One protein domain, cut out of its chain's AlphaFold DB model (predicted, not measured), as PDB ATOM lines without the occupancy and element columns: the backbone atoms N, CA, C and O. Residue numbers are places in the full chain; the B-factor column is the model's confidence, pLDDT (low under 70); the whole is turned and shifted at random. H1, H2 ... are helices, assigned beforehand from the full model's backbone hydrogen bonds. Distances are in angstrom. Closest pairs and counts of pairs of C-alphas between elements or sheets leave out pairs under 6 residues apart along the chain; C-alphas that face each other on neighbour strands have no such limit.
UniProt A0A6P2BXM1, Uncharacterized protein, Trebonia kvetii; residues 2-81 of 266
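AT A GLANCE: This is residues 2 to 81 of the 266 residues of an uncharacterized protein of Trebonia kvetii (UniProt A0A6P2BXM1). Look first for the longest helix, H4: with H5 and H6 it makes a small lobe of three helices that cross one another, at one end of a rod. At the other end a second, looser lobe holds the short helices H1, H2 and H3, and the long link of residues 28 to 44, with no named element, runs between the two lobes. The printed part has 80 residues with six named helices, H1 to H6 in order along the chain, and no named strand; the class is all helix. The whole is extended, with a radius of gyration of the C-alphas of 18.9 A, and the C-alphas span 53 by 21 by 19 A.

IN THESE COORDINATES: Find C-alpha 45 at (-3.181, 31.636, -49.039); from there H4, residues 45 to 56, runs 16.6 A to C-alpha 56 at (-0.066, 43.150, -37.446). Go on to H5, residues 61 to 68, and H6, residues 72 to 79, each 10.6 A long; H6 ends at C-alpha 79, (-1.938, 34.287, -36.683). Then turn back to C-alpha 2 at (21.945, 16.355, -57.298), where H1, residues 2 to 5, begins and runs 5.2 A. H2, residues 10 to 17, is 10.6 A long, and H3, residues 22 to 27, is 8.7 A long.

HOW THE PARTS SIT: Start at H4, which touches H5 at a steep tilt of 47 degrees, opposite ways; their closest C-alphas, those of Ala 51 and Ile 64, are 6.2 A apart. H4 also touches H6, about perpendicular at 76 degrees, with the C-alphas of Arg 52 and Val 79 closest at 5.8 A. H5 and H6 touch, about perpendicular at 83 degrees, closest at the C-alphas of Val 65 and Lys 72, 6.0 A apart. The packing of these three pairs is mostly crossed, with 0 of the 3 at a shallow tilt. In the other lobe H1 and H2 only just touch, and only at the corner by their link, with 3 pairs of C-alphas within 8 A; the closest, those of Leu 3 and Ile 13, are 6.5 A apart. H2 and H3 are near each other, with 7 pairs of C-alphas within 10 A. H3 and H4 are apart. In H2, H3, H4, H5 and H6 each backbone pair of O i and N i+4 is within hydrogen-bond range; H1 is too short for such a pair.

THE WHOLE: The two C-alphas farthest apart, those of Gly 18 and Gly 58, are 53.0 A apart. The printed part has no cut. The link from H3 to H4 is long, with 17 residues, and the other four links are tight. In the B-factor column you will find a mean pLDDT of 86.2 for the printed part; residues 40 to 43, within the long link, are under 70.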
ATOM      1  N   ALA A   2      21.592  15.523 -56.129       83.19
ATOM      2  CA  ALA A   2      21.945  16.355 -57.298       83.19
ATOM      3  C   ALA A   2      20.756  16.710 -58.221       83.19
ATOM      4  O   ALA A   2      20.533  17.881 -58.513       83.19
ATOM      5  N   LEU A   3      19.913  15.731 -58.582       86.00
ATOM      6  CA  LEU A   3      18.716  15.968 -59.408       86.00
ATOM      7  C   LEU A   3      17.699  16.920 -58.749       86.00
ATOM      8  O   LEU A   3      17.035  17.697 -59.429       86.00
ATOM      9  N   ARG A   4      17.586  16.888 -57.417       86.31
ATOM     10  CA  ARG A   4      16.687  17.769 -56.661       86.31
ATOM     11  C   ARG A   4      17.212  19.202 -56.610       86.31
ATOM     12  O   ARG A   4      16.419  20.126 -56.759       86.31
ATOM     13  N   LEU A   5      18.524  19.374 -56.443       84.56
ATOM     14  CA  LEU A   5      19.190  20.679 -56.510       84.56
ATOM     15  C   LEU A   5      19.123  21.280 -57.922       84.56
ATOM     16  O   LEU A   5      18.971  22.485 -58.061       84.56
ATOM     17  N   ALA A   6      19.104  20.435 -58.955       85.44
ATOM     18  CA  ALA A   6      18.843  20.825 -60.342       85.44
ATOM     19  C   ALA A   6      17.356  21.140 -60.639       85.44
ATOM     20  O   ALA A   6      16.966  21.261 -61.798       85.44
ATOM     21  N   GLY A   7      16.502  21.248 -59.615       84.56
ATOM     22  CA  GLY A   7      15.117  21.704 -59.763       84.56
ATOM     23  C   GLY A   7      14.106  20.635 -60.187       84.56
ATOM     24  O   GLY A   7      12.965  20.987 -60.498       84.56
ATOM     25  N   LYS A   8      14.468  19.343 -60.168       87.88
ATOM     26  CA  LYS A   8      13.550  18.253 -60.529       87.88
ATOM     27  C   LYS A   8      12.542  17.929 -59.425       87.88
ATOM     28  O   LYS A   8      12.849  17.834 -58.225       87.88
ATOM     29  N   SER A   9      11.294  17.732 -59.840       86.62
ATOM     30  CA  SER A   9      10.217  17.251 -58.985       86.62
ATOM     31  C   SER A   9      10.464  15.803 -58.566       86.62
ATOM     32  O   SER A   9      11.255  15.068 -59.150       86.62
ATOM     33  N   ARG A  10       9.759  15.360 -57.523       85.62
ATOM     34  CA  ARG A  10       9.899  13.984 -57.026       85.62
ATOM     35  C   ARG A  10       9.534  12.960 -58.107       85.62
ATOM     36  O   ARG A  10      10.156  11.907 -58.187       85.62
ATOM     37  N   ARG A  11       8.526  13.291 -58.919       85.12
ATOM     38  CA  ARG A  11       8.060  12.472 -60.035       85.12
ATOM     39  C   ARG A  11       9.137  12.350 -61.112       85.12
ATOM     40  O   ARG A  11       9.488  11.231 -61.450       85.12
ATOM     41  N   GLU A  12       9.716  13.465 -61.551       87.38
ATOM     42  CA  GLU A  12      10.794  13.458 -62.553       87.38
ATOM     43  C   GLU A  12      12.031  12.702 -62.058       87.38
ATOM     44  O   GLU A  12      12.640  11.953 -62.807       87.38
ATOM     45  N   ILE A  13      12.396  12.842 -60.777       88.94
ATOM     46  CA  ILE A  13      13.515  12.080 -60.198       88.94
ATOM     47  C   ILE A  13      13.232  10.573 -60.264       88.94
ATOM     48  O   ILE A  13      14.133   9.793 -60.556       88.94
ATOM     49  N   LYS A  14      11.986  10.158 -60.012       88.69
ATOM     50  CA  LYS A  14      11.578   8.753 -60.089       88.69
ATOM     51  C   LYS A  14      11.541   8.239 -61.533       88.69
ATOM     52  O   LYS A  14      11.906   7.099 -61.770       88.69
ATOM     53  N   GLU A  15      11.148   9.078 -62.487       88.50
ATOM     54  CA  GLU A  15      11.205   8.753 -63.919       88.50
ATOM     55  C   GLU A  15      12.658   8.602 -64.408       88.50
ATOM     56  O   GLU A  15      12.946   7.682 -65.164       88.50
ATOM     57  N   ILE A  16      13.589   9.433 -63.919       89.50
ATOM     58  CA  ILE A  16      15.018   9.375 -64.284       89.50
ATOM     59  C   ILE A  16      15.733   8.171 -63.652       89.50
ATOM     60  O   ILE A  16      16.565   7.542 -64.298       89.50
ATOM     61  N   LEU A  17      15.451   7.865 -62.383       87.50
ATOM     62  CA  LEU A  17      16.147   6.808 -61.635       87.50
ATOM     63  C   LEU A  17      15.513   5.416 -61.797       87.50
ATOM     64  O   LEU A  17      16.067   4.437 -61.301       87.50
ATOM     65  N   GLY A  18      14.356   5.312 -62.455       81.69
ATOM     66  CA  GLY A  18      13.623   4.054 -62.593       81.69
ATOM     67  C   GLY A  18      12.926   3.609 -61.292       81.69
ATOM     68  O   GLY A  18      12.554   4.446 -60.460       81.69
ATOM     69  N   PRO A  19      12.674   2.298 -61.095       80.94
ATOM     70  CA  PRO A  19      11.859   1.782 -59.994       80.94
ATOM     71  C   PRO A  19      12.566   1.904 -58.632       80.94
ATOM     72  O   PRO A  19      13.116   0.948 -58.097       80.94
ATOM     73  N   VAL A  20      12.508   3.096 -58.037       84.69
ATOM     74  CA  VAL A  20      12.977   3.378 -56.673       84.69
ATOM     75  C   VAL A  20      11.783   3.453 -55.722       84.69
ATOM     76  O   VAL A  20      10.759   4.084 -56.019       84.69
ATOM     77  N   SER A  21      11.907   2.815 -54.554       83.81
ATOM     78  CA  SER A  21      10.861   2.841 -53.531       83.81
ATOM     79  C   SER A  21      10.633   4.266 -53.005       83.81
ATOM     80  O   SER A  21      11.546   5.093 -52.938       83.81
ATOM     81  N   ASN A  22       9.400   4.568 -52.590       82.56
ATOM     82  CA  ASN A  22       9.086   5.885 -52.035       82.56
ATOM     83  C   ASN A  22       9.839   6.166 -50.721       82.56
ATOM     84  O   ASN A  22      10.116   7.334 -50.453       82.56
ATOM     85  N   SER A  23      10.173   5.130 -49.944       85.19
ATOM     86  CA  SER A  23      10.964   5.257 -48.713       85.19
ATOM     87  C   SER A  23      12.394   5.666 -49.038       85.19
ATOM     88  O   SER A  23      12.841   6.721 -48.612       85.19
ATOM     89  N   THR A  24      13.053   4.922 -49.928       86.25
ATOM     90  CA  THR A  24      14.422   5.212 -50.373       86.25
ATOM     91  C   THR A  24      14.535   6.623 -50.951       86.25
ATOM     92  O   THR A  24      15.495   7.341 -50.686       86.25
ATOM     93  N   LEU A  25      13.524   7.060 -51.710       86.75
ATOM     94  CA  LEU A  25      13.482   8.411 -52.261       86.75
ATOM     95  C   LEU A  25      13.190   9.490 -51.199       86.75
ATOM     96  O   LEU A  25      13.593  10.633 -51.384       86.75
ATOM     97  N   ASN A  26      12.471   9.170 -50.117       85.50
ATOM     98  CA  ASN A  26      12.288  10.084 -48.983       85.50
ATOM     99  C   ASN A  26      13.607  10.288 -48.246       85.50
ATOM    100  O   ASN A  26      13.997  11.433 -48.036       85.50
ATOM    101  N   ASP A  27      14.301   9.197 -47.937       87.19
ATOM    102  CA  ASP A  27      15.559   9.225 -47.195       87.19
ATOM    103  C   ASP A  27      16.640   9.958 -48.001       87.19
ATOM    104  O   ASP A  27      17.288  10.878 -47.508       87.19
ATOM    105  N   ALA A  28      16.752   9.658 -49.300       84.88
ATOM    106  CA  ALA A  28      17.727  10.286 -50.197       84.88
ATOM    107  C   ALA A  28      17.445  11.768 -50.528       84.88
ATOM    108  O   ALA A  28      18.302  12.454 -51.103       84.88
ATOM    109  N   LEU A  29      16.233  12.255 -50.244       85.94
ATOM    110  CA  LEU A  29      15.822  13.650 -50.445       85.94
ATOM    111  C   LEU A  29      15.582  14.387 -49.123       85.94
ATOM    112  O   LEU A  29      15.196  15.561 -49.153       85.94
ATOM    113  N   ALA A  30      15.811  13.732 -47.983       84.19
ATOM    114  CA  ALA A  30      15.685  14.340 -46.671       84.19
ATOM    115  C   ALA A  30      16.584  15.585 -46.584       84.19
ATOM    116  O   ALA A  30      17.709  15.609 -47.080       84.19
ATOM    117  N   GLY A  31      16.043  16.671 -46.033       81.50
ATOM    118  CA  GLY A  31      16.747  17.953 -45.935       81.50
ATOM    119  C   GLY A  31      16.852  18.763 -47.236       81.50
ATOM    120  O   GLY A  31      17.242  19.924 -47.170       81.50
ATOM    121  N   THR A  32      16.457  18.230 -48.405       84.31
ATOM    122  CA  THR A  32      16.441  19.007 -49.662       84.31
ATOM    123  C   THR A  32      15.010  19.412 -50.037       84.31
ATOM    124  O   THR A  32      14.210  18.548 -50.423       84.31
ATOM    125  N   PRO A  33      14.648  20.706 -49.962       81.50
ATOM    126  CA  PRO A  33      13.283  21.142 -50.231       81.50
ATOM    127  C   PRO A  33      12.869  20.868 -51.690       81.50
ATOM    128  O   PRO A  33      13.711  20.853 -52.592       81.50
ATOM    129  N   PRO A  34      11.569  20.635 -51.956       83.62
ATOM    130  CA  PRO A  34      11.071  20.508 -53.318       83.62
ATOM    131  C   PRO A  34      11.181  21.845 -54.077       83.62
ATOM    132  O   PRO A  34      11.116  22.907 -53.448       83.62
ATOM    133  N   PRO A  35      11.297  21.810 -55.418       82.56
ATOM    134  CA  PRO A  35      11.375  23.014 -56.244       82.56
ATOM    135  C   PRO A  35      10.166  23.932 -56.034       82.56
ATOM    136  O   PRO A  35       9.037  23.449 -55.909       82.56
ATOM    137  N   ALA A  36      10.382  25.249 -56.040       77.38
ATOM    138  CA  ALA A  36       9.349  26.237 -55.711       77.38
ATOM    139  C   ALA A  36       8.078  26.106 -56.576       77.38
ATOM    140  O   ALA A  36       6.976  26.161 -56.038       77.38
ATOM    141  N   TRP A  37       8.225  25.820 -57.874       78.62
ATOM    142  CA  TRP A  37       7.114  25.651 -58.823       78.62
ATOM    143  C   TRP A  37       6.204  24.447 -58.524       78.62
ATOM    144  O   TRP A  37       5.067  24.402 -58.982       78.62
ATOM    145  N   THR A  38       6.675  23.466 -57.742       77.44
ATOM    146  CA  THR A  38       5.867  22.295 -57.351       77.44
ATOM    147  C   THR A  38       4.951  22.564 -56.156       77.44
ATOM    148  O   THR A  38       4.103  21.729 -55.830       77.44
ATOM    149  N   ARG A  39       5.101  23.715 -55.486       72.38
ATOM    150  CA  ARG A  39       4.203  24.127 -54.406       72.38
ATOM    151  C   ARG A  39       2.885  24.585 -55.021       72.38
ATOM    152  O   ARG A  39       2.858  25.533 -55.795       72.38
ATOM    153  N   ARG A  40       1.784  23.916 -54.674       61.97
ATOM    154  CA  ARG A  40       0.443  24.399 -55.022       61.97
ATOM    155  C   ARG A  40       0.059  25.522 -54.054       61.97
ATOM    156  O   ARG A  40       0.182  25.291 -52.849       61.97
ATOM    157  N   PRO A  41      -0.415  26.682 -54.536       60.75
ATOM    158  CA  PRO A  41      -1.062  27.656 -53.668       60.75
ATOM    159  C   PRO A  41      -2.270  26.986 -53.008       60.75
ATOM    160  O   PRO A  41      -3.077  26.349 -53.693       60.75
ATOM    161  N   ASN A  42      -2.409  27.084 -51.690       68.06
ATOM    162  CA  ASN A  42      -3.680  26.743 -51.067       68.06
ATOM    163  C   ASN A  42      -4.694  27.819 -51.450       68.06
ATOM    164  O   ASN A  42      -4.393  29.007 -51.400       68.06
ATOM    165  N   ALA A  43      -5.940  27.420 -51.711       64.81
ATOM    166  CA  ALA A  43      -7.041  28.337 -52.031       64.81
ATOM    167  C   ALA A  43      -7.293  29.434 -50.968       64.81
ATOM    168  O   ALA A  43      -8.058  30.359 -51.200       64.81
ATOM    169  N   LYS A  44      -6.675  29.323 -49.784       76.50
ATOM    170  CA  LYS A  44      -6.780  30.284 -48.681       76.50
ATOM    171  C   LYS A  44      -5.487  31.064 -48.422       76.50
ATOM    172  O   LYS A  44      -5.418  31.737 -47.401       76.50
ATOM    173  N   ASP A  45      -4.469  30.967 -49.277       81.75
ATOM    174  CA  ASP A  45      -3.181  31.636 -49.039       81.75
ATOM    175  C   ASP A  45      -3.319  33.165 -49.043       81.75
ATOM    176  O   ASP A  45      -2.768  33.824 -48.163       81.75
ATOM    177  N   GLU A  46      -4.134  33.722 -49.939       85.94
ATOM    178  CA  GLU A  46      -4.425  35.163 -49.973       85.94
ATOM    179  C   GLU A  46      -5.211  35.615 -48.733       85.94
ATOM    180  O   GLU A  46      -4.846  36.586 -48.072       85.94
ATOM    181  N   ILE A  47      -6.238  34.853 -48.338       90.44
ATOM    182  CA  ILE A  47      -7.038  35.135 -47.134       90.44
ATOM    183  C   ILE A  47      -6.167  35.027 -45.873       90.44
ATOM    184  O   ILE A  47      -6.296  35.820 -44.940       90.44
ATOM    185  N   ARG A  48      -5.237  34.067 -45.844       91.69
ATOM    186  CA  ARG A  48      -4.258  33.910 -44.769       91.69
ATOM    187  C   ARG A  48      -3.294  35.090 -44.715       91.69
ATOM    188  O   ARG A  48      -3.019  35.572 -43.617       91.69
ATOM    189  N   ALA A  49      -2.770  35.538 -45.855       91.75
ATOM    190  CA  ALA A  49      -1.899  36.709 -45.922       91.75
ATOM    191  C   ALA A  49      -2.629  37.944 -45.379       91.75
ATOM    192  O   ALA A  49      -2.128  38.604 -44.467       91.75
ATOM    193  N   ARG A  50      -3.879  38.151 -45.809       92.62
ATOM    194  CA  ARG A  50      -4.721  39.241 -45.318       92.62
ATOM    195  C   ARG A  50      -5.005  39.148 -43.817       92.62
ATOM    196  O   ARG A  50      -4.898  40.145 -43.111       92.62
ATOM    197  N   ALA A  51      -5.294  37.956 -43.292       92.94
ATOM    198  CA  ALA A  51      -5.488  37.746 -41.854       92.94
ATOM    199  C   ALA A  51      -4.247  38.137 -41.033       92.94
ATOM    200  O   ALA A  51      -4.371  38.669 -39.928       92.94
ATOM    201  N   ARG A  52      -3.047  37.884 -41.568       93.56
ATOM    202  CA  ARG A  52      -1.782  38.249 -40.918       93.56
ATOM    203  C   ARG A  52      -1.533  39.755 -40.957       93.56
ATOM    204  O   ARG A  52      -1.136  40.299 -39.932       93.56
ATOM    205  N   GLU A  53      -1.816  40.428 -42.072       93.31
ATOM    206  CA  GLU A  53      -1.759  41.897 -42.161       93.31
ATOM    207  C   GLU A  53      -2.666  42.557 -41.120       93.31
ATOM    208  O   GLU A  53      -2.206  43.384 -40.335       93.31
ATOM    209  N   LEU A  54      -3.929  42.126 -41.047       91.31
ATOM    210  CA  LEU A  54      -4.897  42.634 -40.072       91.31
ATOM    211  C   LEU A  54      -4.428  42.394 -38.631       91.31
ATOM    212  O   LEU A  54      -4.596  43.246 -37.758       91.31
ATOM    213  N   ARG A  55      -3.783  41.252 -38.363       91.81
ATOM    214  CA  ARG A  55      -3.219  40.974 -37.039       91.81
ATOM    215  C   ARG A  55      -2.076  41.923 -36.681       91.81
ATOM    216  O   ARG A  55      -2.026  42.386 -35.545       91.81
ATOM    217  N   ILE A  56      -1.181  42.205 -37.627       89.12
ATOM    218  CA  ILE A  56      -0.066  43.150 -37.446       89.12
ATOM    219  C   ILE A  56      -0.594  44.572 -37.218       89.12
ATOM    220  O   ILE A  56      -0.044  45.302 -36.401       89.12
ATOM    221  N   GLN A  57      -1.704  44.934 -37.863       87.38
ATOM    222  CA  GLN A  57      -2.411  46.204 -37.650       87.38
ATOM    223  C   GLN A  57      -3.117  46.304 -36.286       87.38
ATOM    224  O   GLN A  57      -3.653  47.357 -35.952       87.38
ATOM    225  N   GLY A  58      -3.111  45.237 -35.482       85.38
ATOM    226  CA  GLY A  58      -3.643  45.251 -34.123       85.38
ATOM    227  C   GLY A  58      -5.049  44.666 -33.969       85.38
ATOM    228  O   GLY A  58      -5.649  44.836 -32.911       85.38
ATOM    229  N   LEU A  59      -5.585  43.946 -34.962       87.56
ATOM    230  CA  LEU A  59      -6.918  43.347 -34.839       87.56
ATOM    231  C   LEU A  59      -6.913  42.042 -34.021       87.56
ATOM    232  O   LEU A  59      -6.024  41.177 -34.098       87.56
ATOM    233  N   GLY A  60      -7.965  41.874 -33.224       86.56
ATOM    234  CA  GLY A  60      -8.302  40.660 -32.496       86.56
ATOM    235  C   GLY A  60      -8.844  39.550 -33.403       86.56
ATOM    236  O   GLY A  60      -9.241  39.769 -34.543       86.56
ATOM    237  N   TYR A  61      -8.920  38.319 -32.885       88.81
ATOM    238  CA  TYR A  61      -9.382  37.174 -33.684       88.81
ATOM    239  C   TYR A  61     -10.821  37.341 -34.182       88.81
ATOM    240  O   TYR A  61     -11.109  36.987 -35.316       88.81
ATOM    241  N   ASN A  62     -11.719  37.874 -33.347       88.31
ATOM    242  CA  ASN A  62     -13.123  38.055 -33.723       88.31
ATOM    243  C   ASN A  62     -13.300  39.157 -34.783       88.31
ATOM    244  O   ASN A  62     -14.193  39.046 -35.612       88.31
ATOM    245  N   GLU A  63     -12.446  40.182 -34.776       88.44
ATOM    246  CA  GLU A  63     -12.472  41.266 -35.767       88.44
ATOM    247  C   GLU A  63     -11.992  40.750 -37.128       88.44
ATOM    248  O   GLU A  63     -12.664  40.951 -38.131       88.44
ATOM    249  N   ILE A  64     -10.911  39.962 -37.152       91.25
ATOM    250  CA  ILE A  64     -10.424  39.303 -38.377       91.25
ATOM    251  C   ILE A  64     -11.459  38.304 -38.925       91.25
ATOM    252  O   ILE A  64     -11.624  38.183 -40.136       91.25
ATOM    253  N   VAL A  65     -12.169  37.583 -38.049       94.00
ATOM    254  CA  VAL A  65     -13.268  36.683 -38.444       94.00
ATOM    255  C   VAL A  65     -14.415  37.457 -39.092       94.00
ATOM    256  O   VAL A  65     -14.908  37.025 -40.131       94.00
ATOM    257  N   ALA A  66     -14.830  38.577 -38.494       91.50
ATOM    258  CA  ALA A  66     -15.900  39.413 -39.028       91.50
ATOM    259  C   ALA A  66     -15.525  40.027 -40.387       91.50
ATOM    260  O   ALA A  66     -16.362  40.056 -41.281       91.50
ATOM    261  N   GLU A  67     -14.266  40.443 -40.549       91.62
ATOM    262  CA  GLU A  67     -13.755  41.057 -41.779       91.62
ATOM    263  C   GLU A  67     -13.617  40.051 -42.933       91.62
ATOM    264  O   GLU A  67     -13.987  40.334 -44.067       91.62
ATOM    265  N   LEU A  68     -13.074  38.859 -42.660       92.69
ATOM    266  CA  LEU A  68     -12.711  37.892 -43.705       92.69
ATOM    267  C   LEU A  68     -13.739  36.776 -43.914       92.69
ATOM    268  O   LEU A  68     -13.557  35.941 -44.800       92.69
ATOM    269  N   GLY A  69     -14.776  36.693 -43.077       90.06
ATOM    270  CA  GLY A  69     -15.825  35.673 -43.185       90.06
ATOM    271  C   GLY A  69     -15.336  34.231 -42.991       90.06
ATOM    272  O   GLY A  69     -15.976  33.286 -43.449       90.06
ATOM    273  N   VAL A  70     -14.189  34.028 -42.332       92.12
ATOM    274  CA  VAL A  70     -13.601  32.699 -42.081       92.12
ATOM    275  C   VAL A  70     -13.825  32.227 -40.649       92.12
ATOM    276  O   VAL A  70     -13.997  33.013 -39.725       92.12
ATOM    277  N   SER A  71     -13.748  30.913 -40.428       92.56
ATOM    278  CA  SER A  71     -13.837  30.353 -39.074       92.56
ATOM    279  C   SER A  71     -12.736  30.877 -38.136       92.56
ATOM    280  O   SER A  71     -11.571  31.028 -38.522       92.56
ATOM    281  N   LYS A  72     -13.082  31.054 -36.856       92.56
ATOM    282  CA  LYS A  72     -12.145  31.473 -35.798       92.56
ATOM    283  C   LYS A  72     -10.962  30.519 -35.626       92.56
ATOM    284  O   LYS A  72      -9.854  30.967 -35.336       92.56
ATOM    285  N   SER A  73     -11.179  29.221 -35.833       92.69
ATOM    286  CA  SER A  73     -10.114  28.213 -35.806       92.69
ATOM    287  C   SER A  73      -9.091  28.434 -36.925       92.69
ATOM    288  O   SER A  73      -7.894  28.336 -36.670       92.69
ATOM    289  N   SER A  74      -9.535  28.817 -38.131       92.25
ATOM    290  CA  SER A  74      -8.635  29.157 -39.246       92.25
ATOM    291  C   SER A  74      -7.792  30.394 -38.931       92.25
ATOM    292  O   SER A  74      -6.571  30.344 -39.052       92.25
ATOM    293  N   VAL A  75      -8.418  31.471 -38.439       92.94
ATOM    294  CA  VAL A  75      -7.702  32.696 -38.035       92.94
ATOM    295  C   VAL A  75      -6.676  32.397 -36.947       92.94
ATOM    296  O   VAL A  75      -5.517  32.781 -37.080       92.94
ATOM    297  N   SER A  76      -7.067  31.663 -35.899       92.62
ATOM    298  CA  SER A  76      -6.164  31.296 -34.804       92.62
ATOM    299  C   SER A  76      -4.943  30.525 -35.306       92.62
ATOM    300  O   SER A  76      -3.820  30.870 -34.949       92.62
ATOM    301  N   LEU A  77      -5.132  29.532 -36.181       93.56
ATOM    302  CA  LEU A  77      -4.020  28.779 -36.764       93.56
ATOM    303  C   LEU A  77      -3.070  29.666 -37.577       93.56
ATOM    304  O   LEU A  77      -1.860  29.448 -37.549       93.56
ATOM    305  N   TRP A  78      -3.599  30.657 -38.295       93.31
ATOM    306  CA  TRP A  78      -2.815  31.511 -39.184       93.31
ATOM    307  C   TRP A  78      -2.034  32.618 -38.494       93.31
ATOM    308  O   TRP A  78      -1.058  33.078 -39.085       93.31
ATOM    309  N   VAL A  79      -2.475  33.073 -37.319       93.44
ATOM    310  CA  VAL A  79      -1.938  34.287 -36.683       93.44
ATOM    311  C   VAL A  79      -1.475  34.082 -35.237       93.44
ATOM    312  O   VAL A  79      -1.069  35.043 -34.589       93.44
ATOM    313  N   ARG A  80      -1.534  32.855 -34.696       90.62
ATOM    314  CA  ARG A  80      -1.090  32.536 -33.320       90.62
ATOM    315  C   ARG A  80       0.385  32.831 -33.041       90.62
ATOM    316  O   ARG A  80       0.742  32.997 -31.884       90.62
ATOM    317  N   ASP A  81       1.219  32.852 -34.077       91.31
ATOM    318  CA  ASP A  81       2.647  33.179 -34.009       91.31
ATOM    319  C   ASP A  81       2.920  34.693 -33.993       91.31
ATOM    320  O   ASP A  81       4.045  35.110 -33.742       91.31
TER     321      ASP A  81